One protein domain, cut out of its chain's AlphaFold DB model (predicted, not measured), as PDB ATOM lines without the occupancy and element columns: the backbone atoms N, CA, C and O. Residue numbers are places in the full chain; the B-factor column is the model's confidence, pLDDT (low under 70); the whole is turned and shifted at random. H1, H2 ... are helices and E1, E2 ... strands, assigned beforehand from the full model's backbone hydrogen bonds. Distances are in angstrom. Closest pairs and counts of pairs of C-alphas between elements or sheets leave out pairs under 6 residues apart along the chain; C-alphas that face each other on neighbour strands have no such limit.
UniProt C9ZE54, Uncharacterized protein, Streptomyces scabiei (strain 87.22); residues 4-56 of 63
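Overview. This is residues 4 to 56 of the 63 residues of an uncharacterized protein of Streptomyces scabiei (strain 87.22) (UniProt C9ZE54). Look for a small sheet of three strands, E1, E4 and E5, with two short helices, H1 and H2, packed over one face, and a two-stranded hairpin, E2 and E3, reaching beyond one end as an arm whose residues 13 to 18 stick out. The printed part has 53 residues, and in chain order you meet E1, E2, E3, E4, H1, H2 and E5, a mixed class of helices and strands. The main sheet has the order E1, E4, E5 and is mixed; the hairpin is antiparallel. The whole is loose, with a radius of gyration of the C-alphas of 12.9 A, and it spans 43 by 19 by 10 A, the arm adding to its length.

Arrangement. Start at E1, residues 4 to 8, an edge strand antiparallel to the inner strand E4, residues 22 to 27, at 154 degrees; N 5 and O 25 are 2.8 A apart, within hydrogen-bond range. Next come E2, residues 12 to 14, and E3, residues 17 to 19, a hairpin at 160 degrees, where N 12 and O 19 are 2.9 A apart. E3 runs on into E4 across a break of 2 residues, at 20 degrees. After E4 come H1, residues 31 to 40, and H2, residues 42 to 47, which meet only through their link. In both helices every O i to N i+4 pair is within hydrogen-bond range. The edge strand E5, residues 52 to 55, is parallel to E4 at 8 degrees, with N 26 and O 54 2.8 A apart. E4, H1, H2 and E5 form a strand-helix-strand unit, two parallel neighbour strands with helices between, and its crossover is right-handed. H1 and H2 are on one face of the sheet, which gives two layers, helices over strands. The closest C-alphas of H1 and E5 are those of Ala 34 and Val 55, 5.8 A apart; those of H2 and E5 are Ser 45 and Met 53, 6.5 A apart. The hairpin strands E2 and E3 are apart from both helices and from E5.

Along the chain. Find C-alpha 4 at (178.420, 181.955, 145.453); from there E1 runs 13.3 A to C-alpha 8. E2, residues 12 to 14, and E3, residues 17 to 19, are short. E4 runs 15.9 A from C-alpha 22 at (189.354, 175.267, 147.324) to C-alpha 27. H1 covers 14.5 A from C-alpha 31 to C-alpha 40, and H2 8.9 A from C-alpha 42 to C-alpha 47. E5 runs 10.0 A from C-alpha 52 and ends at C-alpha 55 at (184.330, 189.022, 146.207).

Size, cuts and confidence. The two C-alphas farthest apart are those of Asp 16 and Asn 32, at 43.1 A. Residues 13 to 18 stand free. The printed part has no cut, and each of its links is tight. The mean pLDDT of the printed part is 91.0, and no printed residue is under 70.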
ATOM      1  N   ILE A   4     177.327 182.615 144.732       91.25
ATOM      2  CA  ILE A   4     178.420 181.955 145.453       91.25
ATOM      3  C   ILE A   4     178.824 180.708 144.672       91.25
ATOM      4  O   ILE A   4     177.969 179.922 144.261       91.25
ATOM      5  N   GLN A   5     180.124 180.530 144.475       91.06
ATOM      6  CA  GLN A   5     180.727 179.384 143.812       91.06
ATOM      7  C   GLN A   5     181.891 178.862 144.658       91.06
ATOM      8  O   GLN A   5     182.637 179.637 145.257       91.06
ATOM      9  N   ILE A   6     182.043 177.540 144.697       92.00
ATOM     10  CA  ILE A   6     183.198 176.871 145.296       92.00
ATOM     11  C   ILE A   6     184.026 176.298 144.159       92.00
ATOM     12  O   ILE A   6     183.507 175.561 143.322       92.00
ATOM     13  N   LEU A   7     185.298 176.668 144.123       92.69
ATOM     14  CA  LEU A   7     186.239 176.238 143.102       92.69
ATOM     15  C   LEU A   7     187.238 175.306 143.750       92.69
ATOM     16  O   LEU A   7     188.112 175.752 144.493       92.69
ATOM     17  N   GLU A   8     187.091 174.019 143.480       93.31
ATOM     18  CA  GLU A   8     188.100 173.047 143.862       93.31
ATOM     19  C   GLU A   8     189.366 173.298 143.045       93.31
ATOM     20  O   GLU A   8     189.338 173.474 141.825       93.31
ATOM     21  N   LEU A   9     190.488 173.359 143.744       92.31
ATOM     22  CA  LEU A   9     191.807 173.452 143.155       92.31
ATOM     23  C   LEU A   9     192.404 172.043 143.049       92.31
ATOM     24  O   LEU A   9     191.955 171.124 143.742       92.31
ATOM     25  N   PRO A  10     193.437 171.854 142.210       94.50
ATOM     26  CA  PRO A  10     194.125 170.578 142.120       94.50
ATOM     27  C   PRO A  10     194.542 170.056 143.495       94.50
ATOM     28  O   PRO A  10     195.039 170.813 144.332       94.50
ATOM     29  N   LEU A  11     194.354 168.752 143.695       95.06
ATOM     30  CA  LEU A  11     194.799 168.038 144.885       95.06
ATOM     31  C   LEU A  11     196.289 168.303 145.123       95.06
ATOM     32  O   LEU A  11     197.105 168.174 144.207       95.06
ATOM     33  N   VAL A  12     196.648 168.653 146.353       94.00
ATOM     34  CA  VAL A  12     198.036 168.899 146.738       94.00
ATOM     35  C   VAL A  12     198.481 167.821 147.715       94.00
ATOM     36  O   VAL A  12     197.836 167.578 148.735       94.00
ATOM     37  N   HIS A  13     199.624 167.212 147.409       94.12
ATOM     38  CA  HIS A  13     200.332 166.317 148.315       94.12
ATOM     39  C   HIS A  13     201.518 167.061 148.941       94.12
ATOM     40  O   HIS A  13     202.391 167.559 148.228       94.12
ATOM     41  N   GLN A  14     201.550 167.150 150.270       88.19
ATOM     42  CA  GLN A  14     202.652 167.729 151.046       88.19
ATOM     43  C   GLN A  14     203.128 166.709 152.083       88.19
ATOM     44  O   GLN A  14     202.568 166.594 153.173       88.19
ATOM     45  N   GLY A  15     204.164 165.945 151.727       90.25
ATOM     46  CA  GLY A  15     204.609 164.800 152.527       90.25
ATOM     47  C   GLY A  15     203.502 163.749 152.618       90.25
ATOM     48  O   GLY A  15     202.959 163.342 151.595       90.25
ATOM     49  N   ASP A  16     203.135 163.370 153.842       92.62
ATOM     50  CA  ASP A  16     202.051 162.413 154.107       92.62
ATOM     51  C   ASP A  16     200.656 163.066 154.128       92.62
ATOM     52  O   ASP A  16     199.643 162.385 154.303       92.62
ATOM     53  N   GLN A  17     200.572 164.392 153.971       88.69
ATOM     54  CA  GLN A  17     199.300 165.108 153.950       88.69
ATOM     55  C   GLN A  17     198.773 165.233 152.524       88.69
ATOM     56  O   GLN A  17     199.494 165.593 151.592       88.69
ATOM     57  N   THR A  18     197.482 164.959 152.376       93.81
ATOM     58  CA  THR A  18     196.737 165.155 151.135       93.81
ATOM     59  C   THR A  18     195.607 166.131 151.417       93.81
ATOM     60  O   THR A  18     194.814 165.917 152.334       93.81
ATOM     61  N   GLU A  19     195.546 167.210 150.646       92.69
ATOM     62  CA  GLU A  19     194.538 168.258 150.778       92.69
ATOM     63  C   GLU A  19     193.917 168.527 149.406       92.69
ATOM     64  O   GLU A  19     194.640 168.649 148.417       92.69
ATOM     65  N   THR A  20     192.590 168.664 149.355       93.88
ATOM     66  CA  THR A  20     191.875 169.227 148.200       93.88
ATOM     67  C   THR A  20     191.570 170.691 148.507       93.88
ATOM     68  O   THR A  20     190.546 170.984 149.131       93.88
ATOM     69  N   PRO A  21     192.472 171.626 148.167       94.69
ATOM     70  CA  PRO A  21     192.229 173.032 148.425       94.69
ATOM     71  C   PRO A  21     191.056 173.541 147.593       94.69
ATOM     72  O   PRO A  21     190.766 173.031 146.515       94.69
ATOM     73  N   PHE A  22     190.413 174.600 148.069       95.62
ATOM     74  CA  PHE A  22     189.354 175.267 147.324       95.62
ATOM     75  C   PHE A  22     189.370 176.777 147.556       95.62
ATOM     76  O   PHE A  22     189.970 177.277 148.514       95.62
ATOM     77  N   VAL A  23     188.712 177.506 146.662       93.81
ATOM     78  CA  VAL A  23     188.501 178.955 146.729       93.81
ATOM     79  C   VAL A  23     187.008 179.237 146.773       93.81
ATOM     80  O   VAL A  23     186.227 178.603 146.063       93.81
ATOM     81  N   ILE A  24     186.614 180.204 147.598       94.00
ATOM     82  CA  ILE A  24     185.243 180.716 147.627       94.00
ATOM     83  C   ILE A  24     185.182 181.935 146.709       94.00
ATOM     84  O   ILE A  24     185.892 182.916 146.929       94.00
ATOM     85  N   LEU A  25     184.332 181.891 145.693       92.81
ATOM     86  CA  LEU A  25     184.082 183.012 144.799       92.81
ATOM     87  C   LEU A  25     182.665 183.535 145.023       92.81
ATOM     88  O   LEU A  25     181.699 182.779 144.951       92.81
ATOM     89  N   ILE A  26     182.545 184.831 145.277       92.62
ATOM     90  CA  ILE A  26     181.271 185.534 145.357       92.62
ATOM     91  C   ILE A  26     181.264 186.602 144.271       92.62
ATOM     92  O   ILE A  26     181.983 187.596 144.361       92.62
ATOM     93  N   ASP A  27     180.473 186.395 143.228       91.81
ATOM     94  CA  ASP A  27     180.410 187.287 142.076       91.81
ATOM     95  C   ASP A  27     179.007 187.884 141.900       91.81
ATOM     96  O   ASP A  27     178.054 187.483 142.574       91.81
ATOM     97  N   LYS A  28     178.869 188.905 141.043       91.38
ATOM     98  CA  LYS A  28     177.616 189.680 140.897       91.38
ATOM     99  C   LYS A  28     177.136 190.338 142.200       91.38
ATOM    100  O   LYS A  28     175.930 190.560 142.373       91.38
ATOM    101  N   ALA A  29     178.054 190.629 143.120       91.88
ATOM    102  CA  ALA A  29     177.756 191.447 144.286       91.88
ATOM    103  C   ALA A  29     177.535 192.907 143.858       91.88
ATOM    104  O   ALA A  29     178.130 193.397 142.901       91.88
ATOM    105  N   THR A  30     176.680 193.633 144.560       92.88
ATOM    106  CA  THR A  30     176.686 195.101 144.509       92.88
ATOM    107  C   THR A  30     177.923 195.640 145.232       92.88
ATOM    108  O   THR A  30     178.541 194.926 146.017       92.88
ATOM    109  N   GLU A  31     178.296 196.903 145.005       89.81
ATOM    110  CA  GLU A  31     179.446 197.519 145.692       89.81
ATOM    111  C   GLU A  31     179.313 197.447 147.223       89.81
ATOM    112  O   GLU A  31     180.249 197.053 147.915       89.81
ATOM    113  N   ASN A  32     178.110 197.719 147.737       88.88
ATOM    114  CA  ASN A  32     177.816 197.660 149.168       88.88
ATOM    115  C   ASN A  32     177.876 196.223 149.726       88.88
ATOM    116  O   ASN A  32     178.394 195.978 150.817       88.88
ATOM    117  N   GLU A  33     177.372 195.242 148.967       90.94
ATOM    118  CA  GLU A  33     177.509 193.826 149.326       90.94
ATOM    119  C   GLU A  33     178.976 193.395 149.305       90.94
ATOM    120  O   GLU A  33     179.394 192.667 150.198       90.94
ATOM    121  N   ALA A  34     179.771 193.849 148.333       88.75
ATOM    122  CA  ALA A  34     181.168 193.454 148.212       88.75
ATOM    123  C   ALA A  34     181.987 193.866 149.443       88.75
ATOM    124  O   ALA A  34     182.709 193.040 150.001       88.75
ATOM    125  N   GLU A  35     181.816 195.100 149.917       87.75
ATOM    126  CA  GLU A  35     182.477 195.603 151.127       87.75
ATOM    127  C   GLU A  35     182.011 194.860 152.394       87.75
ATOM    128  O   GLU A  35     182.817 194.422 153.227       87.75
ATOM    129  N   THR A  36     180.701 194.632 152.507       88.00
ATOM    130  CA  THR A  36     180.094 193.924 153.641       88.00
ATOM    131  C   THR A  36     180.521 192.454 153.693       88.00
ATOM    132  O   THR A  36     180.824 191.930 154.763       88.00
ATOM    133  N   LEU A  37     180.561 191.764 152.556       87.56
ATOM    134  CA  LEU A  37     180.908 190.344 152.477       87.56
ATOM    135  C   LEU A  37     182.412 190.132 152.651       87.56
ATOM    136  O   LEU A  37     182.814 189.212 153.361       87.56
ATOM    137  N   ALA A  38     183.243 191.003 152.071       86.06
ATOM    138  CA  ALA A  38     184.692 190.939 152.235       86.06
ATOM    139  C   ALA A  38     185.123 191.111 153.701       86.06
ATOM    140  O   ALA A  38     186.072 190.460 154.137       86.06
ATOM    141  N   SER A  39     184.423 191.949 154.472       84.94
ATOM    142  CA  SER A  39     184.708 192.149 155.898       84.94
ATOM    143  C   SER A  39     184.160 191.021 156.778       84.94
ATOM    144  O   SER A  39     184.909 190.463 157.582       84.94
ATOM    145  N   HIS A  40     182.889 190.639 156.618       84.81
ATOM    146  CA  HIS A  40     182.251 189.661 157.506       84.81
ATOM    147  C   HIS A  40     182.685 188.217 157.251       84.81
ATOM    148  O   HIS A  40     182.879 187.461 158.200       84.81
ATOM    149  N   LEU A  41     182.853 187.817 155.989       85.38
ATOM    150  CA  LEU A  41     183.061 186.406 155.646       85.38
ATOM    151  C   LEU A  41     184.529 185.996 155.611       85.38
ATOM    152  O   LEU A  41     184.827 184.809 155.485       85.38
ATOM    153  N   ARG A  42     185.462 186.940 155.770       84.44
ATOM    154  CA  ARG A  42     186.895 186.631 155.790       84.44
ATOM    155  C   ARG A  42     187.229 185.597 156.865       84.44
ATOM    156  O   ARG A  42     187.828 184.571 156.557       84.44
ATOM    157  N   VAL A  43     186.763 185.826 158.091       85.69
ATOM    158  CA  VAL A  43     186.995 184.918 159.225       85.69
ATOM    159  C   VAL A  43     186.373 183.541 158.975       85.69
ATOM    160  O   VAL A  43     186.961 182.517 159.315       85.69
ATOM    161  N   ASP A  44     185.194 183.491 158.358       88.50
ATOM    162  CA  ASP A  44     184.520 182.222 158.087       88.50
ATOM    163  C   ASP A  44     185.183 181.448 156.938       88.50
ATOM    164  O   ASP A  44     185.264 180.220 157.002       88.50
ATOM    165  N   SER A  45     185.760 182.141 155.948       88.44
ATOM    166  CA  SER A  45     186.559 181.511 154.887       88.44
ATOM    167  C   SER A  45     187.823 180.839 155.436       88.44
ATOM    168  O   SER A  45     188.155 179.720 155.039       88.44
ATOM    169  N   GLU A  46     188.472 181.464 156.423       88.00
ATOM    170  CA  GLU A  46     189.636 180.907 157.116       88.00
ATOM    171  C   GLU A  46     189.249 179.678 157.952       88.00
ATOM    172  O   GLU A  46     189.923 178.648 157.885       88.00
ATOM    173  N   LYS A  47     188.121 179.727 158.681       91.19
ATOM    174  CA  LYS A  47     187.593 178.564 159.425       91.19
ATOM    175  C   LYS A  47     187.261 177.390 158.507       91.19
ATOM    176  O   LYS A  47     187.503 176.243 158.877       91.19
ATOM    177  N   ALA A  48     186.728 177.675 157.321       90.25
ATOM    178  CA  ALA A  48     186.439 176.671 156.304       90.25
ATOM    179  C   ALA A  48     187.708 176.113 155.635       90.25
ATOM    180  O   ALA A  48     187.613 175.153 154.878       90.25
ATOM    181  N   ARG A  49     188.892 176.679 155.922       91.81
ATOM    182  CA  ARG A  49     190.174 176.361 155.271       91.81
ATOM    183  C   ARG A  49     190.167 176.605 153.763       91.81
ATOM    184  O   ARG A  49     190.920 175.969 153.027       91.81
ATOM    185  N   ALA A  50     189.350 177.549 153.299       93.69
ATOM    186  CA  ALA A  50     189.478 178.036 151.937       93.69
ATOM    187  C   ALA A  50     190.869 178.664 151.762       93.69
ATOM    188  O   ALA A  50     191.374 179.346 152.656       93.69
ATOM    189  N   ARG A  51     191.493 178.472 150.597       93.31
ATOM    190  CA  ARG A  51     192.779 179.119 150.290       93.31
ATOM    191  C   ARG A  51     192.642 180.628 150.217       93.31
ATOM    192  O   ARG A  51     193.555 181.351 150.602       93.31
ATOM    193  N   THR A  52     191.516 181.083 149.685       92.00
ATOM    194  CA  THR A  52     191.147 182.490 149.651       92.00
ATOM    195  C   THR A  52     189.653 182.633 149.377       92.00
ATOM    196  O   THR A  52     188.978 181.675 148.979       92.00
ATOM    197  N   MET A  53     189.156 183.848 149.573       92.50
ATOM    198  CA  MET A  53     187.825 184.275 149.177       92.50
ATOM    199  C   MET A  53     187.951 185.485 148.255       92.50
ATOM    200  O   MET A  53     188.648 186.448 148.579       92.50
ATOM    201  N   ILE A  54     187.268 185.441 147.117       92.06
ATOM    202  CA  ILE A  54     187.228 186.533 146.144       92.06
ATOM    203  C   ILE A  54     185.799 187.052 146.099       92.06
ATOM    204  O   ILE A  54     184.877 186.286 145.834       92.06
ATOM    205  N   VAL A  55     185.623 188.348 146.341       92.94
ATOM    206  CA  VAL A  55     184.330 189.022 146.207       92.94
ATOM    207  C   VAL A  55     184.448 190.056 145.102       92.94
ATOM    208  O   VAL A  55     185.365 190.874 145.116       92.94
ATOM    209  N   THR A  56     183.550 190.009 144.124       91.56
ATOM    210  CA  THR A  56     183.574 190.929 142.987       91.56
ATOM    211  C   THR A  56     182.176 191.354 142.563       91.56
ATOM    212  O   THR A  56     181.192 190.622 142.706       91.56
TER     213      THR A  56